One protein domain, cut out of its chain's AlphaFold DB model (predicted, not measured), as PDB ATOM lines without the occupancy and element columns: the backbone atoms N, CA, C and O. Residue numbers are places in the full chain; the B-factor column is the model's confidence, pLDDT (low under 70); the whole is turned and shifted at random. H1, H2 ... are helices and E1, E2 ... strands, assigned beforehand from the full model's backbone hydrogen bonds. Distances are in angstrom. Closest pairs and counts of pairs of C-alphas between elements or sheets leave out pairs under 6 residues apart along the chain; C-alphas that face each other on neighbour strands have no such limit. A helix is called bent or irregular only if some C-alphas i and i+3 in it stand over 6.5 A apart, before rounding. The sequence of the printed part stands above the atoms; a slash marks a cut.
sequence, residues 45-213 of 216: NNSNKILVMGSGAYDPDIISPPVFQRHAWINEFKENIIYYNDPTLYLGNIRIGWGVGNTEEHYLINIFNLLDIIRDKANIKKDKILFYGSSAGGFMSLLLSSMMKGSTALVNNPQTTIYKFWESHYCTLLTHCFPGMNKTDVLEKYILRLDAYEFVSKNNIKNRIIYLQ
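What this domain is: This is residues 45 to 213 of the 216 residues of an uncharacterized protein of Rodentibacter heylii (UniProt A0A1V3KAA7). A twisted sheet of five parallel strands has H3 and H4 over one face; H4 lies in the core of the domain, between the sheet and H7. H5, H6 and H7 keep off the sheet, H2 packs thinly on H5, and H1 grazes the sheet at edge strand E2. The printed part has 169 residues with seven named helices and five named strands, in the order E1 H1 E2 H2 H3 E3 H4 E4 H5 H6 H7 E5. The sheet's order is E2 E1 E3 E4 E5, and the class is mixed, helices and strands. The whole is compact, with a radius of gyration of the C-alphas of 15.5 A and spans of 48, 39 and 31 A.

Where its parts are: E1, residues 50 to 54, begins with C-alpha 50 at (140.863, 173.690, 186.894) and is 13.0 A long. H1, residues 71 to 75, is irregular, with C-alphas 72 and 75 at 7.5 A. E2, residues 80 to 84, is 13.4 A long, and H2, residues 87 to 91, follows it. H3, residues 107 to 121, is the longest helix, 21.1 A from C-alpha 107 at (126.945, 159.424, 193.143) to C-alpha 121. E3, residues 129 to 134, and H4, residues 136 to 147, are each 16.9 A long. E4, residues 152 to 156, is 13.4 A long. H5, residues 167 to 177, is 15.1 A long. H6, residues 183 to 194, is irregular, with C-alphas 189 and 192 at 8.4 A, and H7 holds residues 196 to 202. E5, residues 208 to 212, is 13.2 A long and ends with C-alpha 212 at (151.058, 164.128, 200.495).

How they stand to each other: E2 and E1 are parallel at 22 degrees, with N 51 and O 80 at 2.8 A, within hydrogen-bond range. E1 and E3 are parallel at 23 degrees, with N 52 and O 130 at 2.8 A. E3 and E4 are parallel at 14 degrees, with N 154 and O 131 at 2.8 A. E4 and E5 are parallel at 15 degrees, with N 210 and O 153 at 2.8 A. E1, H1, E2 and E3, H4, E4 are strand-helix-strand units, parallel neighbour strands with a helix between, both with right-handed crossovers; E4, H5 H6 H7, E5 is a third. E2, H2 H3, E3 is a split unit, with E1 between its strands, and its crossover is right-handed. H3 and H4 make two layers with the sheet, both on the same face. H4, at a height over the sheet of 6.9 A, runs along the strands, at 11 degrees to E3 on the local plane. H3 touches H4 with residues 108 to 112 alone, at a steep tilt of 60 degrees, the same way; their closest C-alphas, of Phe 112 and Leu 144, are 5.9 A apart. H7 touches H4 at a shallow tilt of 17 degrees, the same way, closest at the C-alphas of Leu 143 and Ala 196, 6.4 A. H6 and H7 touch only at the corner, closest at the C-alphas of Leu 192 and Phe 199, 4.7 A. H2 and H5 only just touch, with 3 pairs of C-alphas within 8 A, the closest those of Leu 91 and His 176, 5.8 A. H1 only grazes the sheet with its residues 71 to 75. Every O i to N i+4 pair is within hydrogen-bond range in H3, H4, H5 and H7; the count is 5 of 8 in H6 and 0 of 1 in H1 and in H2, whose O i to N i+3 counts are 1 of 2 and 2 of 2.

The domain as a whole: The two C-alphas farthest apart, of Asn 46 and Asn 182, are 49.1 A apart. The printed part has no cut. The links from E1 to H1, 16 residues, and from H2 to H3, 15 residues, are long. The mean pLDDT of the printed part is 96.4, and no printed residue is under 70.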
ATOM      1  N   ASN A  45     137.930 181.686 186.204       95.56
ATOM      2  CA  ASN A  45     138.945 182.705 185.977       95.56
ATOM      3  C   ASN A  45     139.410 182.611 184.511       95.56
ATOM      4  O   ASN A  45     139.100 181.654 183.805       95.56
ATOM      5  N   ASN A  46     140.223 183.563 184.048       92.81
ATOM      6  CA  ASN A  46     140.877 183.486 182.732       92.81
ATOM      7  C   ASN A  46     142.077 182.515 182.749       92.81
ATOM      8  O   ASN A  46     143.211 182.902 182.472       92.81
ATOM      9  N   SER A  47     141.842 181.258 183.124       96.31
ATOM     10  CA  SER A  47     142.865 180.215 183.224       96.31
ATOM     11  C   SER A  47     142.499 179.000 182.384       96.31
ATOM     12  O   SER A  47     141.330 178.652 182.241       96.31
ATOM     13  N   ASN A  48     143.517 178.317 181.864       97.50
ATOM     14  CA  ASN A  48     143.362 177.059 181.140       97.50
ATOM     15  C   ASN A  48     143.464 175.817 182.046       97.50
ATOM     16  O   ASN A  48     143.600 174.712 181.528       97.50
ATOM     17  N   LYS A  49     143.424 175.987 183.375       98.56
ATOM     18  CA  LYS A  49     143.476 174.908 184.373       98.56
ATOM     19  C   LYS A  49     142.272 174.964 185.308       98.56
ATOM     20  O   LYS A  49     141.736 176.047 185.557       98.56
ATOM     21  N   ILE A  50     141.883 173.808 185.844       98.75
ATOM     22  CA  ILE A  50     140.863 173.690 186.894       98.75
ATOM     23  C   ILE A  50     141.451 172.961 188.105       98.75
ATOM     24  O   ILE A  50     142.061 171.899 187.961       98.75
ATOM     25  N   LEU A  51     141.207 173.512 189.291       98.75
ATOM     26  CA  LEU A  51     141.364 172.853 190.582       98.75
ATOM     27  C   LEU A  51     139.991 172.381 191.077       98.75
ATOM     28  O   LEU A  51     139.083 173.190 191.266       98.75
ATOM     29  N   VAL A  52     139.835 171.076 191.288       98.81
ATOM     30  CA  VAL A  52     138.615 170.466 191.827       98.81
ATOM     31  C   VAL A  52     138.856 170.054 193.276       98.81
ATOM     32  O   VAL A  52     139.782 169.299 193.553       98.81
ATOM     33  N   MET A  53     138.027 170.538 194.196       98.50
ATOM     34  CA  MET A  53     138.210 170.432 195.643       98.50
ATOM     35  C   MET A  53     137.187 169.471 196.257       98.50
ATOM     36  O   MET A  53     135.989 169.757 196.261       98.50
ATOM     37  N   GLY A  54     137.667 168.352 196.802       96.88
ATOM     38  CA  GLY A  54     136.871 167.366 197.527       96.88
ATOM     39  C   GLY A  54     136.812 167.631 199.032       96.88
ATOM     40  O   GLY A  54     137.838 167.866 199.680       96.88
ATOM     41  N   SER A  55     135.608 167.542 199.598       95.38
ATOM     42  CA  SER A  55     135.353 167.685 201.036       95.38
ATOM     43  C   SER A  55     135.639 166.389 201.808       95.38
ATOM     44  O   SER A  55     135.417 165.287 201.310       95.38
ATOM     45  N   GLY A  56     136.142 166.523 203.035       94.12
ATOM     46  CA  GLY A  56     136.244 165.449 204.022       94.12
ATOM     47  C   GLY A  56     135.026 165.383 204.951       94.12
ATOM     48  O   GLY A  56     133.927 165.786 204.583       94.12
ATOM     49  N   ALA A  57     135.245 164.891 206.173       94.44
ATOM     50  CA  ALA A  57     134.213 164.779 207.202       94.44
ATOM     51  C   ALA A  57     133.663 166.141 207.640       94.44
ATOM     52  O   ALA A  57     134.436 167.090 207.785       94.44
ATOM     53  N   TYR A  58     132.363 166.217 207.918       94.19
ATOM     54  CA  TYR A  58     131.715 167.382 208.527       94.19
ATOM     55  C   TYR A  58     130.893 166.968 209.749       94.19
ATOM     56  O   TYR A  58     130.742 165.778 210.036       94.19
ATOM     57  N   ASP A  59     130.391 167.965 210.479       93.88
ATOM     58  CA  ASP A  59     129.461 167.735 211.575       93.88
ATOM     59  C   ASP A  59     128.010 167.996 211.121       93.88
ATOM     60  O   ASP A  59     127.641 169.163 210.946       93.88
ATOM     61  N   PRO A  60     127.202 166.940 210.900       92.19
ATOM     62  CA  PRO A  60     125.810 167.053 210.467       92.19
ATOM     63  C   PRO A  60     124.887 167.663 211.521       92.19
ATOM     64  O   PRO A  60     123.814 168.145 211.162       92.19
ATOM     65  N   ASP A  61     125.316 167.712 212.785       92.00
ATOM     66  CA  ASP A  61     124.567 168.354 213.865       92.00
ATOM     67  C   ASP A  61     124.780 169.886 213.865       92.00
ATOM     68  O   ASP A  61     124.030 170.624 214.502       92.00
ATOM     69  N   ILE A  62     125.790 170.382 213.131       91.81
ATOM     70  CA  ILE A  62     126.170 171.806 213.072       91.81
ATOM     71  C   ILE A  62     125.890 172.420 211.694       91.81
ATOM     72  O   ILE A  62     125.476 173.576 211.596       91.81
ATOM     73  N   ILE A  63     126.162 171.686 210.613       90.81
ATOM     74  CA  ILE A  63     126.104 172.192 209.235       90.81
ATOM     75  C   ILE A  63     125.272 171.225 208.400       90.81
ATOM     76  O   ILE A  63     125.551 170.037 208.397       90.81
ATOM     77  N   SER A  64     124.304 171.718 207.627       92.69
ATOM     78  CA  SER A  64     123.603 170.906 206.624       92.69
ATOM     79  C   SER A  64     124.281 171.005 205.250       92.69
ATOM     80  O   SER A  64     124.798 172.075 204.911       92.69
ATOM     81  N   PRO A  65     124.250 169.948 204.416       94.75
ATOM     82  CA  PRO A  65     124.753 170.045 203.051       94.75
ATOM     83  C   PRO A  65     123.957 171.062 202.196       94.75
ATOM     84  O   PRO A  65     122.744 171.203 202.379       94.75
ATOM     85  N   PRO A  66     124.585 171.731 201.208       96.50
ATOM     86  CA  PRO A  66     125.865 171.353 200.614       96.50
ATOM     87  C   PRO A  66     127.087 171.784 201.429       96.50
ATOM     88  O   PRO A  66     127.153 172.900 201.941       96.50
ATOM     89  N   VAL A  67     128.090 170.902 201.503       95.50
ATOM     90  CA  VAL A  67     129.343 171.148 202.230       95.50
ATOM     91  C   VAL A  67     130.502 171.356 201.257       95.50
ATOM     92  O   VAL A  67     131.001 170.419 200.633       95.50
ATOM     93  N   PHE A  68     131.002 172.591 201.195       96.56
ATOM     94  CA  PHE A  68     132.187 172.960 200.415       96.56
ATOM     95  C   PHE A  68     133.356 173.290 201.345       96.56
ATOM     96  O   PHE A  68     133.570 174.444 201.724       96.56
ATOM     97  N   GLN A  69     134.120 172.283 201.763       94.69
ATOM     98  CA  GLN A  69     135.268 172.534 202.630       94.69
ATOM     99  C   GLN A  69     136.331 173.366 201.916       94.69
ATOM    100  O   GLN A  69     136.554 173.228 200.717       94.69
ATOM    101  N   ARG A  70     137.025 174.213 202.685       94.12
ATOM    102  CA  ARG A  70     138.093 175.104 202.193       94.12
ATOM    103  C   ARG A  70     137.611 176.177 201.215       94.12
ATOM    104  O   ARG A  70     138.444 176.844 200.619       94.12
ATOM    105  N   HIS A  71     136.301 176.425 201.106       94.25
ATOM    106  CA  HIS A  71     135.777 177.455 200.203       94.25
ATOM    107  C   HIS A  71     136.254 178.883 200.530       94.25
ATOM    108  O   HIS A  71     136.177 179.765 199.680       94.25
ATOM    109  N   ALA A  72     136.798 179.119 201.731       93.56
ATOM    110  CA  ALA A  72     137.508 180.356 202.056       93.56
ATOM    111  C   ALA A  72     138.687 180.630 201.100       93.56
ATOM    112  O   ALA A  72     139.020 181.785 200.867       93.56
ATOM    113  N   TRP A  73     139.270 179.592 200.488       94.81
ATOM    114  CA  TRP A  73     140.383 179.708 199.544       94.81
ATOM    115  C   TRP A  73     139.954 180.034 198.107       94.81
ATOM    116  O   TRP A  73     140.786 180.071 197.205       94.81
ATOM    117  N   ILE A  74     138.663 180.266 197.843       94.88
ATOM    118  CA  ILE A  74     138.143 180.487 196.481       94.88
ATOM    119  C   ILE A  74     138.793 181.676 195.749       94.88
ATOM    120  O   ILE A  74     138.751 181.745 194.522       94.88
ATOM    121  N   ASN A  75     139.411 182.604 196.485       94.00
ATOM    122  CA  ASN A  75     140.122 183.759 195.937       94.00
ATOM    123  C   ASN A  75     141.655 183.624 195.934       94.00
ATOM    124  O   ASN A  75     142.314 184.499 195.386       94.00
ATOM    125  N   GLU A  76     142.207 182.534 196.471       95.88
ATOM    126  CA  GLU A  76     143.660 182.324 196.608       95.88
ATOM    127  C   GLU A  76     144.308 181.751 195.336       95.88
ATOM    128  O   GLU A  76     145.531 181.715 195.207       95.88
ATOM    129  N   PHE A  77     143.498 181.303 194.373       94.94
ATOM    130  CA  PHE A  77     143.959 180.650 193.148       94.94
ATOM    131  C   PHE A  77     143.637 181.476 191.902       94.94
ATOM    132  O   PHE A  77     142.578 182.101 191.798       94.94
ATOM    133  N   LYS A  78     144.555 181.439 190.926       95.56
ATOM    134  CA  LYS A  78     144.363 182.045 189.596       95.56
ATOM    135  C   LYS A  78     143.661 181.083 188.633       95.56
ATOM    136  O   LYS A  78     143.109 181.502 187.620       95.56
ATOM    137  N   GLU A  79     143.704 179.788 188.929       97.88
ATOM    138  CA  GLU A  79     143.009 178.715 188.229       97.88
ATOM    139  C   GLU A  79     141.498 178.796 188.421       97.88
ATOM    140  O   GLU A  79     141.012 179.339 189.408       97.88
ATOM    141  N   ASN A  80     140.737 178.222 187.491       98.38
ATOM    142  CA  ASN A  80     139.326 177.958 187.754       98.38
ATOM    143  C   ASN A  80     139.230 177.006 188.950       98.38
ATOM    144  O   ASN A  80     139.995 176.043 189.023       98.38
ATOM    145  N   ILE A  81     138.292 177.233 189.859       98.31
ATOM    146  CA  ILE A  81     138.132 176.390 191.044       98.31
ATOM    147  C   ILE A  81     136.700 175.887 191.155       98.31
ATOM    148  O   ILE A  81     135.746 176.643 190.963       98.31
ATOM    149  N   ILE A  82     136.566 174.595 191.437       98.62
ATOM    150  CA  ILE A  82     135.290 173.904 191.591       98.62
ATOM    151  C   ILE A  82     135.326 173.139 192.907       98.62
ATOM    152  O   ILE A  82     136.145 172.245 193.084       98.62
ATOM    153  N   TYR A  83     134.414 173.449 193.814       98.62
ATOM    154  CA  TYR A  83     134.096 172.606 194.961       98.62
ATOM    155  C   TYR A  83     132.847 171.811 194.619       98.62
ATOM    156  O   TYR A  83     131.940 172.352 193.986       98.62
ATOM    157  N   TYR A  84     132.773 170.559 195.051       98.62
ATOM    158  CA  TYR A  84     131.577 169.740 194.892       98.62
ATOM    159  C   TYR A  84     131.104 169.235 196.252       98.62
ATOM    160  O   TYR A  84     131.908 168.916 197.130       98.62
ATOM    161  N   ASN A  85     129.788 169.195 196.421       98.06
ATOM    162  CA  ASN A  85     129.162 168.536 197.553       98.06
ATOM    163  C   ASN A  85     129.111 167.026 197.288       98.06
ATOM    164  O   ASN A  85     129.004 166.605 196.137       98.06
ATOM    165  N   ASP A  86     129.161 166.219 198.345       98.06
ATOM    166  CA  ASP A  86     128.855 164.792 198.273       98.06
ATOM    167  C   ASP A  86     127.350 164.596 198.546       98.06
ATOM    168  O   ASP A  86     126.916 164.781 199.684       98.06
ATOM    169  N   PRO A  87     126.523 164.219 197.551       98.12
ATOM    170  CA  PRO A  87     125.087 164.050 197.763       98.12
ATOM    171  C   PRO A  87     124.743 162.855 198.651       98.12
ATOM    172  O   PRO A  87     123.613 162.752 199.117       98.12
ATOM    173  N   THR A  88     125.702 161.964 198.935       98.38
ATOM    174  CA  THR A  88     125.505 160.843 199.869       98.38
ATOM    175  C   THR A  88     125.108 161.375 201.245       98.38
ATOM    176  O   THR A  88     124.322 160.754 201.951       98.38
ATOM    177  N   LEU A  89     125.572 162.579 201.590       97.75
ATOM    178  CA  LEU A  89     125.257 163.267 202.838       97.75
ATOM    179  C   LEU A  89     123.769 163.632 202.986       97.75
ATOM    180  O   LEU A  89     123.323 163.914 204.091       97.75
ATOM    181  N   TYR A  90     122.985 163.610 201.902       97.44
ATOM    182  CA  TYR A  90     121.531 163.802 201.960       97.44
ATOM    183  C   TYR A  90     120.756 162.542 202.364       97.44
ATOM    184  O   TYR A  90     119.567 162.638 202.656       97.44
ATOM    185  N   LEU A  91     121.398 161.368 202.400       96.94
ATOM    186  CA  LEU A  91     120.731 160.092 202.692       96.94
ATOM    187  C   LEU A  91     120.475 159.858 204.190       96.94
ATOM    188  O   LEU A  91     119.820 158.885 204.567       96.94
ATOM    189  N   GLY A  92     120.976 160.739 205.058       95.12
ATOM    190  CA  GLY A  92     120.721 160.685 206.493       95.12
ATOM    191  C   GLY A  92     121.796 161.378 207.314       95.12
ATOM    192  O   GLY A  92     122.508 162.251 206.823       95.12
ATOM    193  N   ASN A  93     121.926 160.976 208.579       94.56
ATOM    194  CA  ASN A  93     122.900 161.555 209.501       94.56
ATOM    195  C   ASN A  93     124.303 160.956 209.271       94.56
ATOM    196  O   ASN A  93     124.808 160.159 210.063       94.56
ATOM    197  N   ILE A  94     124.911 161.297 208.133       95.81
ATOM    198  CA  ILE A  94     126.192 160.754 207.671       95.81
ATOM    199  C   ILE A  94     127.277 161.822 207.812       95.81
ATOM    200  O   ILE A  94     127.222 162.855 207.161       95.81
ATOM    201  N   ARG A  95     128.320 161.552 208.606       95.88
ATOM    202  CA  ARG A  95     129.475 162.465 208.758       95.88
ATOM    203  C   ARG A  95     130.408 162.473 207.542       95.88
ATOM    204  O   ARG A  95     131.093 163.465 207.296       95.88
ATOM    205  N   ILE A  96     130.474 161.355 206.813       96.19
ATOM    206  CA  ILE A  96     131.365 161.136 205.666       96.19
ATOM    207  C   ILE A  96     130.682 160.191 204.668       96.19
ATOM    208  O   ILE A  96     130.343 159.073 205.043       96.19
ATOM    209  N   GLY A  97     130.479 160.622 203.421       97.31
ATOM    210  CA  GLY A  97     129.766 159.828 202.408       97.31
ATOM    211  C   GLY A  97     130.647 159.182 201.333       97.31
ATOM    212  O   GLY A  97     130.231 158.210 200.707       97.31
ATOM    213  N   TRP A  98     131.866 159.695 201.122       98.44
ATOM    214  CA  TRP A  98     132.814 159.247 200.087       98.44
ATOM    215  C   TRP A  98     132.249 159.191 198.650       98.44
ATOM    216  O   TRP A  98     132.854 158.567 197.779       98.44
ATOM    217  N   GLY A  99     131.116 159.843 198.370       98.12
ATOM    218  CA  GLY A  99     130.454 159.793 197.065       98.12
ATOM    219  C   GLY A  99     129.786 158.452 196.738       98.12
ATOM    220  O   GLY A  99     129.482 158.198 195.571       98.12
ATOM    221  N   VAL A 100     129.566 157.580 197.728       98.19
ATOM    222  CA  VAL A 100     129.110 156.194 197.516       98.19
ATOM    223  C   VAL A 100     127.709 156.109 196.903       98.19
ATOM    224  O   VAL A 100     127.471 155.252 196.043       98.19
ATOM    225  N   GLY A 101     126.808 157.016 197.286       98.00
ATOM    226  CA  GLY A 101     125.420 157.036 196.828       98.00
ATOM    227  C   GLY A 101     124.534 155.977 197.480       98.00
ATOM    228  O   GLY A 101     124.680 155.697 198.666       98.00
ATOM    229  N   ASN A 102     123.586 155.433 196.721       97.06
ATOM    230  CA  ASN A 102     122.567 154.494 197.202       97.06
ATOM    231  C   ASN A 102     122.643 153.149 196.443       97.06
ATOM    232  O   ASN A 102     123.564 152.927 195.652       97.06
ATOM    233  N   THR A 103     121.696 152.233 196.663       97.19
ATOM    234  CA  THR A 103     121.676 150.914 195.995       97.19
ATOM    235  C   THR A 103     121.657 151.005 194.466       97.19
ATOM    236  O   THR A 103     122.304 150.198 193.797       97.19
ATOM    237  N   GLU A 104     120.996 152.021 193.917       96.25
ATOM    238  CA  GLU A 104     120.786 152.198 192.479       96.25
ATOM    239  C   GLU A 104     121.906 153.015 191.829       96.25
ATOM    240  O   GLU A 104     122.376 152.698 190.737       96.25
ATOM    241  N   GLU A 105     122.398 154.041 192.522       97.12
ATOM    242  CA  GLU A 105     123.258 155.060 191.934       97.12
ATOM    243  C   GLU A 105     124.586 155.223 192.668       97.12
ATOM    244  O   GLU A 105     124.644 155.375 193.888       97.12
ATOM    245  N   HIS A 106     125.673 155.277 191.895       98.00
ATOM    246  CA  HIS A 106     126.984 155.678 192.391       98.00
ATOM    247  C   HIS A 106     127.166 157.185 192.188       98.00
ATOM    248  O   HIS A 106     127.501 157.644 191.092       98.00
ATOM    249  N   TYR A 107     126.962 157.964 193.246       98.56
ATOM    250  CA  TYR A 107     126.945 159.424 193.143       98.56
ATOM    251  C   TYR A 107     128.281 160.013 192.678       98.56
ATOM    252  O   TYR A 107     128.273 161.002 191.949       98.56
ATOM    253  N   LEU A 108     129.424 159.395 192.991       98.38
ATOM    254  CA  LEU A 108     130.722 159.879 192.515       98.38
ATOM    255  C   LEU A 108     130.895 159.758 190.992       98.38
ATOM    256  O   LEU A 108     131.535 160.618 190.387       98.38
ATOM    257  N   ILE A 109     130.284 158.750 190.353       98.12
ATOM    258  CA  ILE A 109     130.227 158.659 188.881       98.12
ATOM    259  C   ILE A 109     129.376 159.803 188.317       98.12
ATOM    260  O   ILE A 109     129.762 160.432 187.332       98.12
ATOM    261  N   ASN A 110     128.251 160.118 188.958       98.62
ATOM    262  CA  ASN A 110     127.405 161.238 188.549       98.62
ATOM    263  C   ASN A 110     128.134 162.583 188.719       98.62
ATOM    264  O   ASN A 110     128.135 163.392 187.792       98.62
ATOM    265  N   ILE A 111     128.848 162.789 189.833       98.81
ATOM    266  CA  ILE A 111     129.737 163.946 190.037       98.81
ATOM    267  C   ILE A 111     130.778 164.021 188.915       98.81
ATOM    268  O   ILE A 111     130.945 165.085 188.323       98.81
ATOM    269  N   PHE A 112     131.445 162.913 188.576       98.62
ATOM    270  CA  PHE A 112     132.404 162.869 187.469       98.62
ATOM    271  C   PHE A 112     131.780 163.313 186.138       98.62
ATOM    272  O   PHE A 112     132.340 164.182 185.472       98.62
ATOM    273  N   ASN A 113     130.617 162.769 185.773       98.56
ATOM    274  CA  ASN A 113     129.935 163.113 184.524       98.56
ATOM    275  C   ASN A 113     129.590 164.610 184.466       98.56
ATOM    276  O   ASN A 113     129.799 165.266 183.444       98.56
ATOM    277  N   LEU A 114     129.107 165.173 185.576       98.75
ATOM    278  CA  LEU A 114     128.784 166.596 185.679       98.75
ATOM    279  C   LEU A 114     130.040 167.476 185.625       98.75
ATOM    280  O   LEU A 114     130.037 168.496 184.935       98.75
ATOM    281  N   LEU A 115     131.132 167.066 186.276       98.75
ATOM    282  CA  LEU A 115     132.425 167.747 186.185       98.75
ATOM    283  C   LEU A 115     132.996 167.714 184.763       98.75
ATOM    284  O   LEU A 115     133.564 168.716 184.333       98.75
ATOM    285  N   ASP A 116     132.831 166.616 184.016       98.56
ATOM    286  CA  ASP A 116     133.285 166.536 182.619       98.56
ATOM    287  C   ASP A 116     132.500 167.512 181.726       98.56
ATOM    288  O   ASP A 116     133.096 168.222 180.917       98.56
ATOM    289  N   ILE A 117     131.188 167.653 181.959       98.56
ATOM    290  CA  ILE A 117     130.349 168.659 181.287       98.56
ATOM    291  C   ILE A 117     130.782 170.085 181.663       98.56
ATOM    292  O   ILE A 117     130.903 170.939 180.783       98.56
ATOM    293  N   ILE A 118     131.017 170.372 182.951       98.44
ATOM    294  CA  ILE A 118     131.487 171.696 183.402       98.44
ATOM    295  C   ILE A 118     132.832 172.029 182.746       98.44
ATOM    296  O   ILE A 118     133.009 173.131 182.223       98.44
ATOM    297  N   ARG A 119     133.761 171.066 182.723       97.88
ATOM    298  CA  ARG A 119     135.061 171.187 182.058       97.88
ATOM    299  C   ARG A 119     134.904 171.502 180.569       97.88
ATOM    300  O   ARG A 119     135.575 172.414 180.084       97.88
ATOM    301  N   ASP A 120     134.057 170.766 179.849       97.94
ATOM    302  CA  ASP A 120     133.799 171.004 178.422       97.94
ATOM    303  C   ASP A 120     133.241 172.403 178.175       97.94
ATOM    304  O   ASP A 120     133.722 173.117 177.296       97.94
ATOM    305  N   LYS A 121     132.285 172.845 178.998       97.44
ATOM    306  CA  LYS A 121     131.721 174.202 178.918       97.44
ATOM    307  C   LYS A 121     132.752 175.295 179.204       97.44
ATOM    308  O   LYS A 121     132.635 176.386 178.654       97.44
ATOM    309  N   ALA A 122     133.750 175.007 180.036       96.88
ATOM    310  CA  ALA A 122     134.882 175.892 180.295       96.88
ATOM    311  C   ALA A 122     136.005 175.774 179.239       96.88
ATOM    312  O   ALA A 122     136.999 176.490 179.330       96.88
ATOM    313  N   ASN A 123     135.865 174.888 178.241       97.00
ATOM    314  CA  ASN A 123     136.860 174.608 177.202       97.00
ATOM    315  C   ASN A 123     138.245 174.219 177.765       97.00
ATOM    316  O   ASN A 123     139.292 174.647 177.272       97.00
ATOM    317  N   ILE A 124     138.256 173.410 178.829       98.25
ATOM    318  CA  ILE A 124     139.485 172.974 179.503       98.25
ATOM    319  C   ILE A 124     139.810 171.529 179.128       98.25
ATOM    320  O   ILE A 124     138.942 170.660 179.100       98.25
ATOM    321  N   LYS A 125     141.081 171.237 178.849       98.25
ATOM    322  CA  LYS A 125     141.527 169.867 178.554       98.25
ATOM    323  C   LYS A 125     141.664 169.041 179.838       98.25
ATOM    324  O   LYS A 125     142.023 169.573 180.887       98.25
ATOM    325  N   LYS A 126     141.423 167.727 179.754       97.81
ATOM    326  CA  LYS A 126     141.488 166.792 180.903       97.81
ATOM    327  C   LYS A 126     142.858 166.785 181.599       97.81
ATOM    328  O   LYS A 126     142.921 166.673 182.817       97.81
ATOM    329  N   ASP A 127     143.943 166.997 180.851       97.88
ATOM    330  CA  ASP A 127     145.319 167.090 181.366       97.88
ATOM    331  C   ASP A 127     145.628 168.396 182.120       97.88
ATOM    332  O   ASP A 127     146.727 168.574 182.646       97.88
ATOM    333  N   LYS A 128     144.671 169.329 182.171       98.56
ATOM    334  CA  LYS A 128     144.764 170.590 182.918       98.56
ATOM    335  C   LYS A 128     143.912 170.595 184.187       98.56
ATOM    336  O   LYS A 128     143.688 171.657 184.767       98.56
ATOM    337  N   ILE A 129     143.445 169.422 184.610       98.75
ATOM    338  CA  ILE A 129     142.621 169.251 185.804       98.75
ATOM    339  C   ILE A 129     143.464 168.665 186.932       98.75
ATOM    340  O   ILE A 129     144.126 167.637 186.756       98.75
ATOM    341  N   LEU A 130     143.402 169.314 188.093       98.81
ATOM    342  CA  LEU A 130     143.937 168.813 189.350       98.81
ATOM    343  C   LEU A 130     142.782 168.533 190.311       98.81
ATOM    344  O   LEU A 130     142.062 169.451 190.689       98.81
ATOM    345  N   PHE A 131     142.628 167.280 190.725       98.75
ATOM    346  CA  PHE A 131     141.739 166.903 191.820       98.75
ATOM    347  C   PHE A 131     142.506 166.960 193.131       98.75
ATOM    348  O   PHE A 131     143.585 166.378 193.236       98.75
ATOM    349  N   TYR A 132     141.957 167.649 194.123       98.62
ATOM    350  CA  TYR A 132     142.550 167.781 195.440       98.62
ATOM    351  C   TYR A 132     141.565 167.434 196.546       98.62
ATOM    352  O   TYR A 132     140.432 167.914 196.571       98.62
ATOM    353  N   GLY A 133     142.047 166.691 197.537       97.75
ATOM    354  CA  GLY A 133     141.312 166.467 198.767       97.75
ATOM    355  C   GLY A 133     142.150 165.774 199.831       97.75
ATOM    356  O   GLY A 133     143.157 165.122 199.547       97.75
ATOM    357  N   SER A 134     141.713 165.920 201.077       96.69
ATOM    358  CA  SER A 134     142.294 165.237 202.234       96.69
ATOM    359  C   SER A 134     141.347 164.169 202.766       96.69
ATOM    360  O   SER A 134     140.131 164.372 202.695       96.69
ATOM    361  N   SER A 135     141.859 163.085 203.353       95.69
ATOM    362  CA  SER A 135     141.023 162.010 203.913       95.69
ATOM    363  C   SER A 135     139.963 161.541 202.899       95.69
ATOM    364  O   SER A 135     140.323 161.053 201.825       95.69
ATOM    365  N   ALA A 136     138.667 161.717 203.186       97.44
ATOM    366  CA  ALA A 136     137.585 161.245 202.327       97.44
ATOM    367  C   ALA A 136     137.498 162.038 201.020       97.44
ATOM    368  O   ALA A 136     137.225 161.475 199.961       97.44
ATOM    369  N   GLY A 137     137.840 163.328 201.063       98.00
ATOM    370  CA  GLY A 137     138.023 164.132 199.857       98.00
ATOM    371  C   GLY A 137     139.187 163.617 199.012       98.00
ATOM    372  O   GLY A 137     139.141 163.693 197.789       98.00
ATOM    373  N   GLY A 138     140.212 163.053 199.659       98.06
ATOM    374  CA  GLY A 138     141.330 162.384 199.000       98.06
ATOM    375  C   GLY A 138     140.897 161.093 198.302       98.06
ATOM    376  O   GLY A 138     141.199 160.931 197.124       98.06
ATOM    377  N   PHE A 139     140.114 160.237 198.973       98.38
ATOM    378  CA  PHE A 139     139.484 159.056 198.359       98.38
ATOM    379  C   PHE A 139     138.698 159.438 197.098       98.38
ATOM    380  O   PHE A 139     138.959 158.923 196.012       98.38
ATOM    381  N   MET A 140     137.784 160.406 197.219       98.50
ATOM    382  CA  MET A 140     136.979 160.857 196.084       98.50
ATOM    383  C   MET A 140     137.846 161.452 194.968       98.50
ATOM    384  O   MET A 140     137.609 161.170 193.797       98.50
ATOM    385  N   SER A 141     138.886 162.219 195.309       98.38
ATOM    386  CA  SER A 141     139.824 162.785 194.328       98.38
ATOM    387  C   SER A 141     140.595 161.709 193.563       98.38
ATOM    388  O   SER A 141     140.811 161.868 192.360       98.38
ATOM    389  N   LEU A 142     140.972 160.602 194.221       97.56
ATOM    390  CA  LEU A 142     141.586 159.452 193.552       97.56
ATOM    391  C   LEU A 142     140.639 158.874 192.501       97.56
ATOM    392  O   LEU A 142     141.035 158.747 191.344       97.56
ATOM    393  N   LEU A 143     139.392 158.568 192.867       97.81
ATOM    394  CA  LEU A 143     138.411 157.977 191.948       97.81
ATOM    395  C   LEU A 143     138.029 158.941 190.812       97.81
ATOM    396  O   LEU A 143     138.005 158.541 189.648       97.81
ATOM    397  N   LEU A 144     137.782 160.217 191.122       98.38
ATOM    398  CA  LEU A 144     137.438 161.238 190.127       98.38
ATOM    399  C   LEU A 144     138.562 161.454 189.114       98.38
ATOM    400  O   LEU A 144     138.313 161.428 187.905       98.38
ATOM    401  N   SER A 145     139.803 161.610 189.586       97.75
ATOM    402  CA  SER A 145     140.949 161.713 188.683       97.75
ATOM    403  C   SER A 145     141.077 160.454 187.841       97.75
ATOM    404  O   SER A 145     141.262 160.544 186.630       97.75
ATOM    405  N   SER A 146     140.888 159.290 188.456       96.12
ATOM    406  CA  SER A 146     140.979 158.002 187.783       96.12
ATOM    407  C   SER A 146     139.992 157.887 186.610       96.12
ATOM    408  O   SER A 146     140.380 157.497 185.507       96.12
ATOM    409  N   MET A 147     138.742 158.316 186.795       96.69
ATOM    410  CA  MET A 147     137.750 158.380 185.712       96.69
ATOM    411  C   MET A 147     138.122 159.409 184.629       96.69
ATOM    412  O   MET A 147     137.932 159.170 183.434       96.69
ATOM    413  N   MET A 148     138.711 160.543 185.017       97.19
ATOM    414  CA  MET A 148     139.142 161.594 184.096       97.19
ATOM    415  C   MET A 148     140.564 161.348 183.575       97.19
ATOM    416  O   MET A 148     141.516 162.017 183.983       97.19
ATOM    417  N   LYS A 149     140.710 160.389 182.651       95.12
ATOM    418  CA  LYS A 149     142.003 159.995 182.054       95.12
ATOM    419  C   LYS A 149     142.857 161.200 181.630       95.12
ATOM    420  O   LYS A 149     142.395 162.067 180.888       95.12
ATOM    421  N   GLY A 150     144.109 161.220 182.090       95.38
ATOM    422  CA  GLY A 150     145.090 162.277 181.813       95.38
ATOM    423  C   GLY A 150     145.134 163.411 182.844       95.38
ATOM    424  O   GLY A 150     146.094 164.176 182.839       95.38
ATOM    425  N   SER A 151     144.152 163.505 183.744       98.12
ATOM    426  CA  SER A 151     144.182 164.444 184.875       98.12
ATOM    427  C   SER A 151     145.205 164.038 185.946       98.12
ATOM    428  O   SER A 151     145.820 162.969 185.881       98.12
ATOM    429  N   THR A 152     145.382 164.897 186.953       98.62
ATOM    430  CA  THR A 152     146.225 164.622 188.129       98.62
ATOM    431  C   THR A 152     145.390 164.615 189.408       98.62
ATOM    432  O   THR A 152     144.498 165.450 189.563       98.62
ATOM    433  N   ALA A 153     145.714 163.726 190.346       98.31
ATOM    434  CA  ALA A 153     145.245 163.794 191.730       98.31
ATOM    435  C   ALA A 153     146.384 164.261 192.647       98.31
ATOM    436  O   ALA A 153     147.482 163.715 192.586       98.31
ATOM    437  N   LEU A 154     146.121 165.238 193.511       98.31
ATOM    438  CA  LEU A 154     146.964 165.611 194.644       98.31
ATOM    439  C   LEU A 154     146.189 165.307 195.922       98.31
ATOM    440  O   LEU A 154     145.202 165.971 196.224       98.31
ATOM    441  N   VAL A 155     146.614 164.303 196.673       97.81
ATOM    442  CA  VAL A 155     145.833 163.788 197.804       97.81
ATOM    443  C   VAL A 155     146.626 163.866 199.091       97.81
ATOM    444  O   VAL A 155     147.820 163.593 199.092       97.81
ATOM    445  N   ASN A 156     145.964 164.254 200.179       96.50
ATOM    446  CA  ASN A 156     146.583 164.396 201.496       96.50
ATOM    447  C   ASN A 156     146.007 163.370 202.477       96.50
ATOM    448  O   ASN A 156     144.816 163.438 202.792       96.50
ATOM    449  N   ASN A 157     146.835 162.429 202.943       95.56
ATOM    450  CA  ASN A 157     146.432 161.319 203.815       95.56
ATOM    451  C   ASN A 157     145.068 160.707 203.407       95.56
ATOM    452  O   ASN A 157     144.147 160.650 204.231       95.56
ATOM    453  N   PRO A 158     144.852 160.357 202.122       96.56
ATOM    454  CA  PRO A 158     143.581 159.813 201.677       96.56
ATOM    455  C   PRO A 158     143.284 158.490 202.379       96.56
ATOM    456  O   PRO A 158     144.154 157.629 202.512       96.56
ATOM    457  N   GLN A 159     142.017 158.272 202.726       95.56
ATOM    458  CA  GLN A 159     141.549 156.895 202.830       95.56
ATOM    459  C   GLN A 159     141.555 156.275 201.426       95.56
ATOM    460  O   GLN A 159     141.252 156.948 200.442       95.56
ATOM    461  N   THR A 160     141.884 154.991 201.329       95.81
ATOM    462  CA  THR A 160     141.851 154.238 200.061       95.81
ATOM    463  C   THR A 160     140.852 153.089 200.092       95.81
ATOM    464  O   THR A 160     140.360 152.690 199.044       95.81
ATOM    465  N   THR A 161     140.501 152.608 201.284       97.25
ATOM    466  CA  THR A 161     139.570 151.499 201.492       97.25
ATOM    467  C   THR A 161     138.590 151.871 202.605       97.25
ATOM    468  O   THR A 161     138.966 151.908 203.776       97.25
ATOM    469  N   ILE A 162     137.333 152.160 202.254       97.44
ATOM    470  CA  ILE A 162     136.325 152.703 203.185       97.44
ATOM    471  C   ILE A 162     136.044 151.729 204.334       97.44
ATOM    472  O   ILE A 162     136.060 152.121 205.499       97.44
ATOM    473  N   TYR A 163     135.856 150.446 204.022       95.75
ATOM    474  CA  TYR A 163     135.511 149.413 205.006       95.75
ATOM    475  C   TYR A 163     136.659 149.054 205.969       95.75
ATOM    476  O   TYR A 163     136.462 148.264 206.885       95.75
ATOM    477  N   LYS A 164     137.858 149.630 205.785       95.12
ATOM    478  CA  LYS A 164     139.005 149.499 206.703       95.12
ATOM    479  C   LYS A 164     139.269 150.765 207.529       95.12
ATOM    480  O   LYS A 164     140.225 150.782 208.294       95.12
ATOM    481  N   PHE A 165     138.484 151.831 207.347       92.19
ATOM    482  CA  PHE A 165     138.750 153.125 207.979       92.19
ATOM    483  C   PHE A 165     138.336 153.153 209.455       92.19
ATOM    484  O   PHE A 165     139.192 153.103 210.331       92.19
ATOM    485  N   TRP A 166     137.035 153.239 209.736       93.81
ATOM    486  CA  TRP A 166     136.479 153.171 211.088       93.81
ATOM    487  C   TRP A 166     135.127 152.481 211.031       93.81
ATOM    488  O   TRP A 166     134.249 152.879 210.263       93.81
ATOM    489  N   GLU A 167     134.961 151.479 211.886       94.19
ATOM    490  CA  GLU A 167     133.801 150.591 211.873       94.19
ATOM    491  C   GLU A 167     132.478 151.343 212.044       94.19
ATOM    492  O   GLU A 167     131.512 151.069 211.337       94.19
ATOM    493  N   SER A 168     132.445 152.336 212.936       95.06
ATOM    494  CA  SER A 168     131.255 153.151 213.192       95.06
ATOM    495  C   SER A 168     130.839 153.949 211.956       95.06
ATOM    496  O   SER A 168     129.680 153.895 211.557       95.06
ATOM    497  N   HIS A 169     131.783 154.632 211.303       95.06
ATOM    498  CA  HIS A 169     131.506 155.396 210.088       95.06
ATOM    499  C   HIS A 169     131.083 154.498 208.925       95.06
ATOM    500  O   HIS A 169     130.151 154.847 208.201       95.06
ATOM    501  N   TYR A 170     131.724 153.338 208.767       96.31
ATOM    502  CA  TYR A 170     131.331 152.371 207.750       96.31
ATOM    503  C   TYR A 170     129.922 151.823 208.011       96.31
ATOM    504  O   TYR A 170     129.092 151.835 207.108       96.31
ATOM    505  N   CYS A 171     129.599 151.427 209.246       96.00
ATOM    506  CA  CYS A 171     128.259 150.947 209.589       96.00
ATOM    507  C   CYS A 171     127.182 152.022 209.373       96.00
ATOM    508  O   CYS A 171     126.143 151.719 208.794       96.00
ATOM    509  N   THR A 172     127.425 153.276 209.780       96.88
ATOM    510  CA  THR A 172     126.493 154.388 209.514       96.88
ATOM    511  C   THR A 172     126.270 154.582 208.017       96.88
ATOM    512  O   THR A 172     125.127 154.715 207.587       96.88
ATOM    513  N   LEU A 173     127.341 154.549 207.217       97.31
ATOM    514  CA  LEU A 173     127.243 154.625 205.762       97.31
ATOM    515  C   LEU A 173     126.361 153.497 205.209       97.31
ATOM    516  O   LEU A 173     125.437 153.773 204.453       97.31
ATOM    517  N   LEU A 174     126.592 152.244 205.614       97.25
ATOM    518  CA  LEU A 174     125.803 151.103 205.135       97.25
ATOM    519  C   LEU A 174     124.317 151.225 205.466       97.25
ATOM    520  O   LEU A 174     123.487 150.999 204.590       97.25
ATOM    521  N   THR A 175     123.987 151.623 206.697       97.50
ATOM    522  CA  THR A 175     122.596 151.791 207.143       97.50
ATOM    523  C   THR A 175     121.813 152.747 206.245       97.50
ATOM    524  O   THR A 175     120.642 152.497 205.967       97.50
ATOM    525  N   HIS A 176     122.448 153.822 205.773       97.88
ATOM    526  CA  HIS A 176     121.788 154.837 204.950       97.88
ATOM    527  C   HIS A 176     121.895 154.575 203.442       97.88
ATOM    528  O   HIS A 176     120.943 154.824 202.708       97.88
ATOM    529  N   CYS A 177     123.034 154.074 202.965       98.00
ATOM    530  CA  CYS A 177     123.283 153.856 201.539       98.00
ATOM    531  C   CYS A 177     122.721 152.522 201.027       98.00
ATOM    532  O   CYS A 177     122.331 152.423 199.863       98.00
ATOM    533  N   PHE A 178     122.695 151.494 201.879       97.56
ATOM    534  CA  PHE A 178     122.357 150.114 201.517       97.56
ATOM    535  C   PHE A 178     121.434 149.468 202.568       97.56
ATOM    536  O   PHE A 178     121.786 148.438 203.154       97.56
ATOM    537  N   PRO A 179     120.257 150.062 202.847       96.56
ATOM    538  CA  PRO A 179     119.374 149.589 203.908       96.56
ATOM    539  C   PRO A 179     118.976 148.124 203.688       96.56
ATOM    540  O   PRO A 179     118.535 147.735 202.609       96.56
ATOM    541  N   GLY A 180     119.139 147.308 204.731       94.94
ATOM    542  CA  GLY A 180     118.790 145.884 204.715       94.94
ATOM    543  C   GLY A 180     119.840 144.949 204.106       94.94
ATOM    544  O   GLY A 180     119.662 143.737 204.187       94.94
ATOM    545  N   MET A 181     120.940 145.462 203.545       97.31
ATOM    546  CA  MET A 181     122.041 144.623 203.057       97.31
ATOM    547  C   MET A 181     123.070 144.352 204.160       97.31
ATOM    548  O   MET A 181     123.390 145.230 204.964       97.31
ATOM    549  N   ASN A 182     123.631 143.142 204.183       95.88
ATOM    550  CA  ASN A 182     124.749 142.827 205.070       95.88
ATOM    551  C   ASN A 182     126.092 143.300 204.464       95.88
ATOM    552  O   ASN A 182     126.188 143.607 203.274       95.88
ATOM    553  N   LYS A 183     127.147 143.362 205.287       96.31
ATOM    554  CA  LYS A 183     128.480 143.843 204.873       96.31
ATOM    555  C   LYS A 183     129.075 143.038 203.719       96.31
ATOM    556  O   LYS A 183     129.658 143.632 202.818       96.31
ATOM    557  N   THR A 184     128.933 141.717 203.752       97.00
ATOM    558  CA  THR A 184     129.468 140.817 202.727       97.00
ATOM    559  C   THR A 184     128.806 141.091 201.381       97.00
ATOM    560  O   THR A 184     129.514 141.385 200.423       97.00
ATOM    561  N   ASP A 185     127.471 141.134 201.330       97.38
ATOM    562  CA  ASP A 185     126.720 141.410 200.097       97.38
ATOM    563  C   ASP A 185     127.081 142.783 199.514       97.38
ATOM    564  O   ASP A 185     127.207 142.957 198.298       97.38
ATOM    565  N   VAL A 186     127.257 143.785 200.385       97.69
ATOM    566  CA  VAL A 186     127.661 145.128 199.962       97.69
ATOM    567  C   VAL A 186     129.064 145.114 199.362       97.69
ATOM    568  O   VAL A 186     129.277 145.732 198.318       97.69
ATOM    569  N   LEU A 187     130.018 144.429 199.992       97.25
ATOM    570  CA  LEU A 187     131.371 144.315 199.457       97.25
ATOM    571  C   LEU A 187     131.361 143.579 198.118       97.25
ATOM    572  O   LEU A 187     131.893 144.109 197.152       97.25
ATOM    573  N   GLU A 188     130.695 142.431 198.012       97.12
ATOM    574  CA  GLU A 188     130.621 141.666 196.761       97.12
ATOM    575  C   GLU A 188     130.023 142.484 195.608       97.12
ATOM    576  O   GLU A 188     130.568 142.506 194.501       97.12
ATOM    577  N   LYS A 189     128.926 143.206 195.865       97.69
ATOM    578  CA  LYS A 189     128.203 143.945 194.822       97.69
ATOM    579  C   LYS A 189     128.807 145.317 194.511       97.69
ATOM    580  O   LYS A 189     128.743 145.769 193.366       97.69
ATOM    581  N   TYR A 190     129.377 145.999 195.505       97.88
ATOM    582  CA  TYR A 190     129.754 147.413 195.407       97.88
ATOM    583  C   TYR A 190     131.223 147.702 195.741       97.88
ATOM    584  O   TYR A 190     131.559 148.866 195.964       97.88
ATOM    585  N   ILE A 191     132.121 146.707 195.710       97.69
ATOM    586  CA  ILE A 191     133.550 146.892 196.035       97.69
ATOM    587  C   ILE A 191     134.197 148.088 195.320       97.69
ATOM    588  O   ILE A 191     134.937 148.854 195.927       97.69
ATOM    589  N   LEU A 192     133.843 148.326 194.055       97.44
ATOM    590  CA  LEU A 192     134.393 149.423 193.248       97.44
ATOM    591  C   LEU A 192     133.980 150.820 193.734       97.44
ATOM    592  O   LEU A 192     134.576 151.808 193.320       97.44
ATOM    593  N   ARG A 193     132.950 150.921 194.577       97.56
ATOM    594  CA  ARG A 193     132.552 152.173 195.237       97.56
ATOM    595  C   ARG A 193     133.279 152.370 196.569       97.56
ATOM    596  O   ARG A 193     133.316 153.482 197.081       97.56
ATOM    597  N   LEU A 194     133.822 151.294 197.140       98.19
ATOM    598  CA  LEU A 194     134.325 151.243 198.514       98.19
ATOM    599  C   LEU A 194     135.847 151.112 198.606       98.19
ATOM    600  O   LEU A 194     136.417 151.369 199.668       98.19
ATOM    601  N   ASP A 195     136.504 150.723 197.515       98.19
ATOM    602  CA  ASP A 195     137.943 150.511 197.461       98.19
ATOM    603  C   ASP A 195     138.556 151.147 196.205       98.19
ATOM    604  O   ASP A 195     138.241 150.800 195.064       98.19
ATOM    605  N   ALA A 196     139.448 152.112 196.433       96.56
ATOM    606  CA  ALA A 196     140.120 152.852 195.378       96.56
ATOM    607  C   ALA A 196     141.120 151.987 194.605       96.56
ATOM    608  O   ALA A 196     141.286 152.201 193.405       96.56
ATOM    609  N   TYR A 197     141.768 151.015 195.255       94.75
ATOM    610  CA  TYR A 197     142.670 150.091 194.572       94.75
ATOM    611  C   TYR A 197     141.883 149.192 193.619       94.75
ATOM    612  O   TYR A 197     142.243 149.104 192.448       94.75
ATOM    613  N   GLU A 198     140.773 148.611 194.074       96.88
ATOM    614  CA  GLU A 198     139.907 147.782 193.224       96.88
ATOM    615  C   GLU A 198     139.359 148.584 192.037       96.88
ATOM    616  O   GLU A 198     139.399 148.127 190.890       96.88
ATOM    617  N   PHE A 199     138.926 149.827 192.280       95.81
ATOM    618  CA  PHE A 199     138.473 150.724 191.220       95.81
ATOM    619  C   PHE A 199     139.572 151.016 190.187       95.81
ATOM    620  O   PHE A 199     139.343 150.888 188.980       95.81
ATOM    621  N   VAL A 200     140.768 151.404 190.636       91.69
ATOM    622  CA  VAL A 200     141.897 151.766 189.761       91.69
ATOM    623  C   VAL A 200     142.426 150.554 188.999       91.69
ATOM    624  O   VAL A 200     142.641 150.642 187.786       91.69
ATOM    625  N   SER A 201     142.596 149.429 189.693       91.50
ATOM    626  CA  SER A 201     143.112 148.172 189.149       91.50
ATOM    627  C   SER A 201     142.204 147.640 188.042       91.50
ATOM    628  O   SER A 201     142.654 147.448 186.910       91.50
ATOM    629  N   LYS A 202     140.894 147.527 188.311       91.69
ATOM    630  CA  LYS A 202     139.917 147.012 187.338       91.69
ATOM    631  C   LYS A 202     139.871 147.826 186.044       91.69
ATOM    632  O   LYS A 202     139.602 147.280 184.978       91.69
ATOM    633  N   ASN A 203     140.125 149.129 186.130       85.25
ATOM    634  CA  ASN A 203     140.039 150.039 184.991       85.25
ATOM    635  C   ASN A 203     141.401 150.331 184.323       85.25
ATOM    636  O   ASN A 203     141.442 151.109 183.367       85.25
ATOM    637  N   ASN A 204     142.503 149.724 184.798       84.38
ATOM    638  CA  ASN A 204     143.871 149.911 184.288       84.38
ATOM    639  C   ASN A 204     144.260 151.398 184.145       84.38
ATOM    640  O   ASN A 204     144.703 151.870 183.090       84.38
ATOM    641  N   ILE A 205     144.007 152.166 185.202       83.88
ATOM    642  CA  ILE A 205     144.127 153.623 185.186       83.88
ATOM    643  C   ILE A 205     145.572 154.042 185.476       83.88
ATOM    644  O   ILE A 205     146.209 153.530 186.389       83.88
ATOM    645  N   LYS A 206     146.086 155.001 184.692       87.31
ATOM    646  CA  LYS A 206     147.498 155.438 184.707       87.31
ATOM    647  C   LYS A 206     147.675 156.936 184.967       87.31
ATOM    648  O   LYS A 206     148.652 157.540 184.528       87.31
ATOM    649  N   ASN A 207     146.696 157.560 185.614       94.12
ATOM    650  CA  ASN A 207     146.751 158.983 185.928       94.12
ATOM    651  C   ASN A 207     147.878 159.290 186.919       94.12
ATOM    652  O   ASN A 207     148.258 158.453 187.737       94.12
ATOM    653  N   ARG A 208     148.400 160.519 186.862       96.81
ATOM    654  CA  ARG A 208     149.412 160.972 187.817       96.81
ATOM    655  C   ARG A 208     148.759 161.178 189.182       96.81
ATOM    656  O   ARG A 208     147.815 161.956 189.303       96.81
ATOM    657  N   ILE A 209     149.302 160.535 190.210       96.25
ATOM    658  CA  ILE A 209     148.898 160.724 191.605       96.25
ATOM    659  C   ILE A 209     150.095 161.297 192.365       96.25
ATOM    660  O   ILE A 209     151.193 160.750 192.315       96.25
ATOM    661  N   ILE A 210     149.886 162.420 193.043       97.69
ATOM    662  CA  ILE A 210     150.839 163.041 193.960       97.69
ATOM    663  C   ILE A 210     150.289 162.830 195.365       97.69
ATOM    664  O   ILE A 210     149.196 163.296 195.690       97.69
ATOM    665  N   TYR A 211     151.044 162.109 196.185       96.00
ATOM    666  CA  TYR A 211     150.636 161.743 197.532       96.00
ATOM    667  C   TYR A 211     151.351 162.641 198.544       96.00
ATOM    668  O   TYR A 211     152.579 162.677 198.591       96.00
ATOM    669  N   LEU A 212     150.581 163.378 199.340       95.38
ATOM    670  CA  LEU A 212     151.058 164.128 200.495       95.38
ATOM    671  C   LEU A 212     150.734 163.312 201.744       95.38
ATOM    672  O   LEU A 212     149.568 163.024 202.015       95.38
ATOM    673  N   GLN A 213     151.770 162.928 202.480       90.69
ATOM    674  CA  GLN A 213     151.655 162.119 203.685       90.69
ATOM    675  C   GLN A 213     152.267 162.884 204.856       90.69
ATOM    676  O   GLN A 213     153.411 163.334 204.768       90.69
TER     677      GLN A 213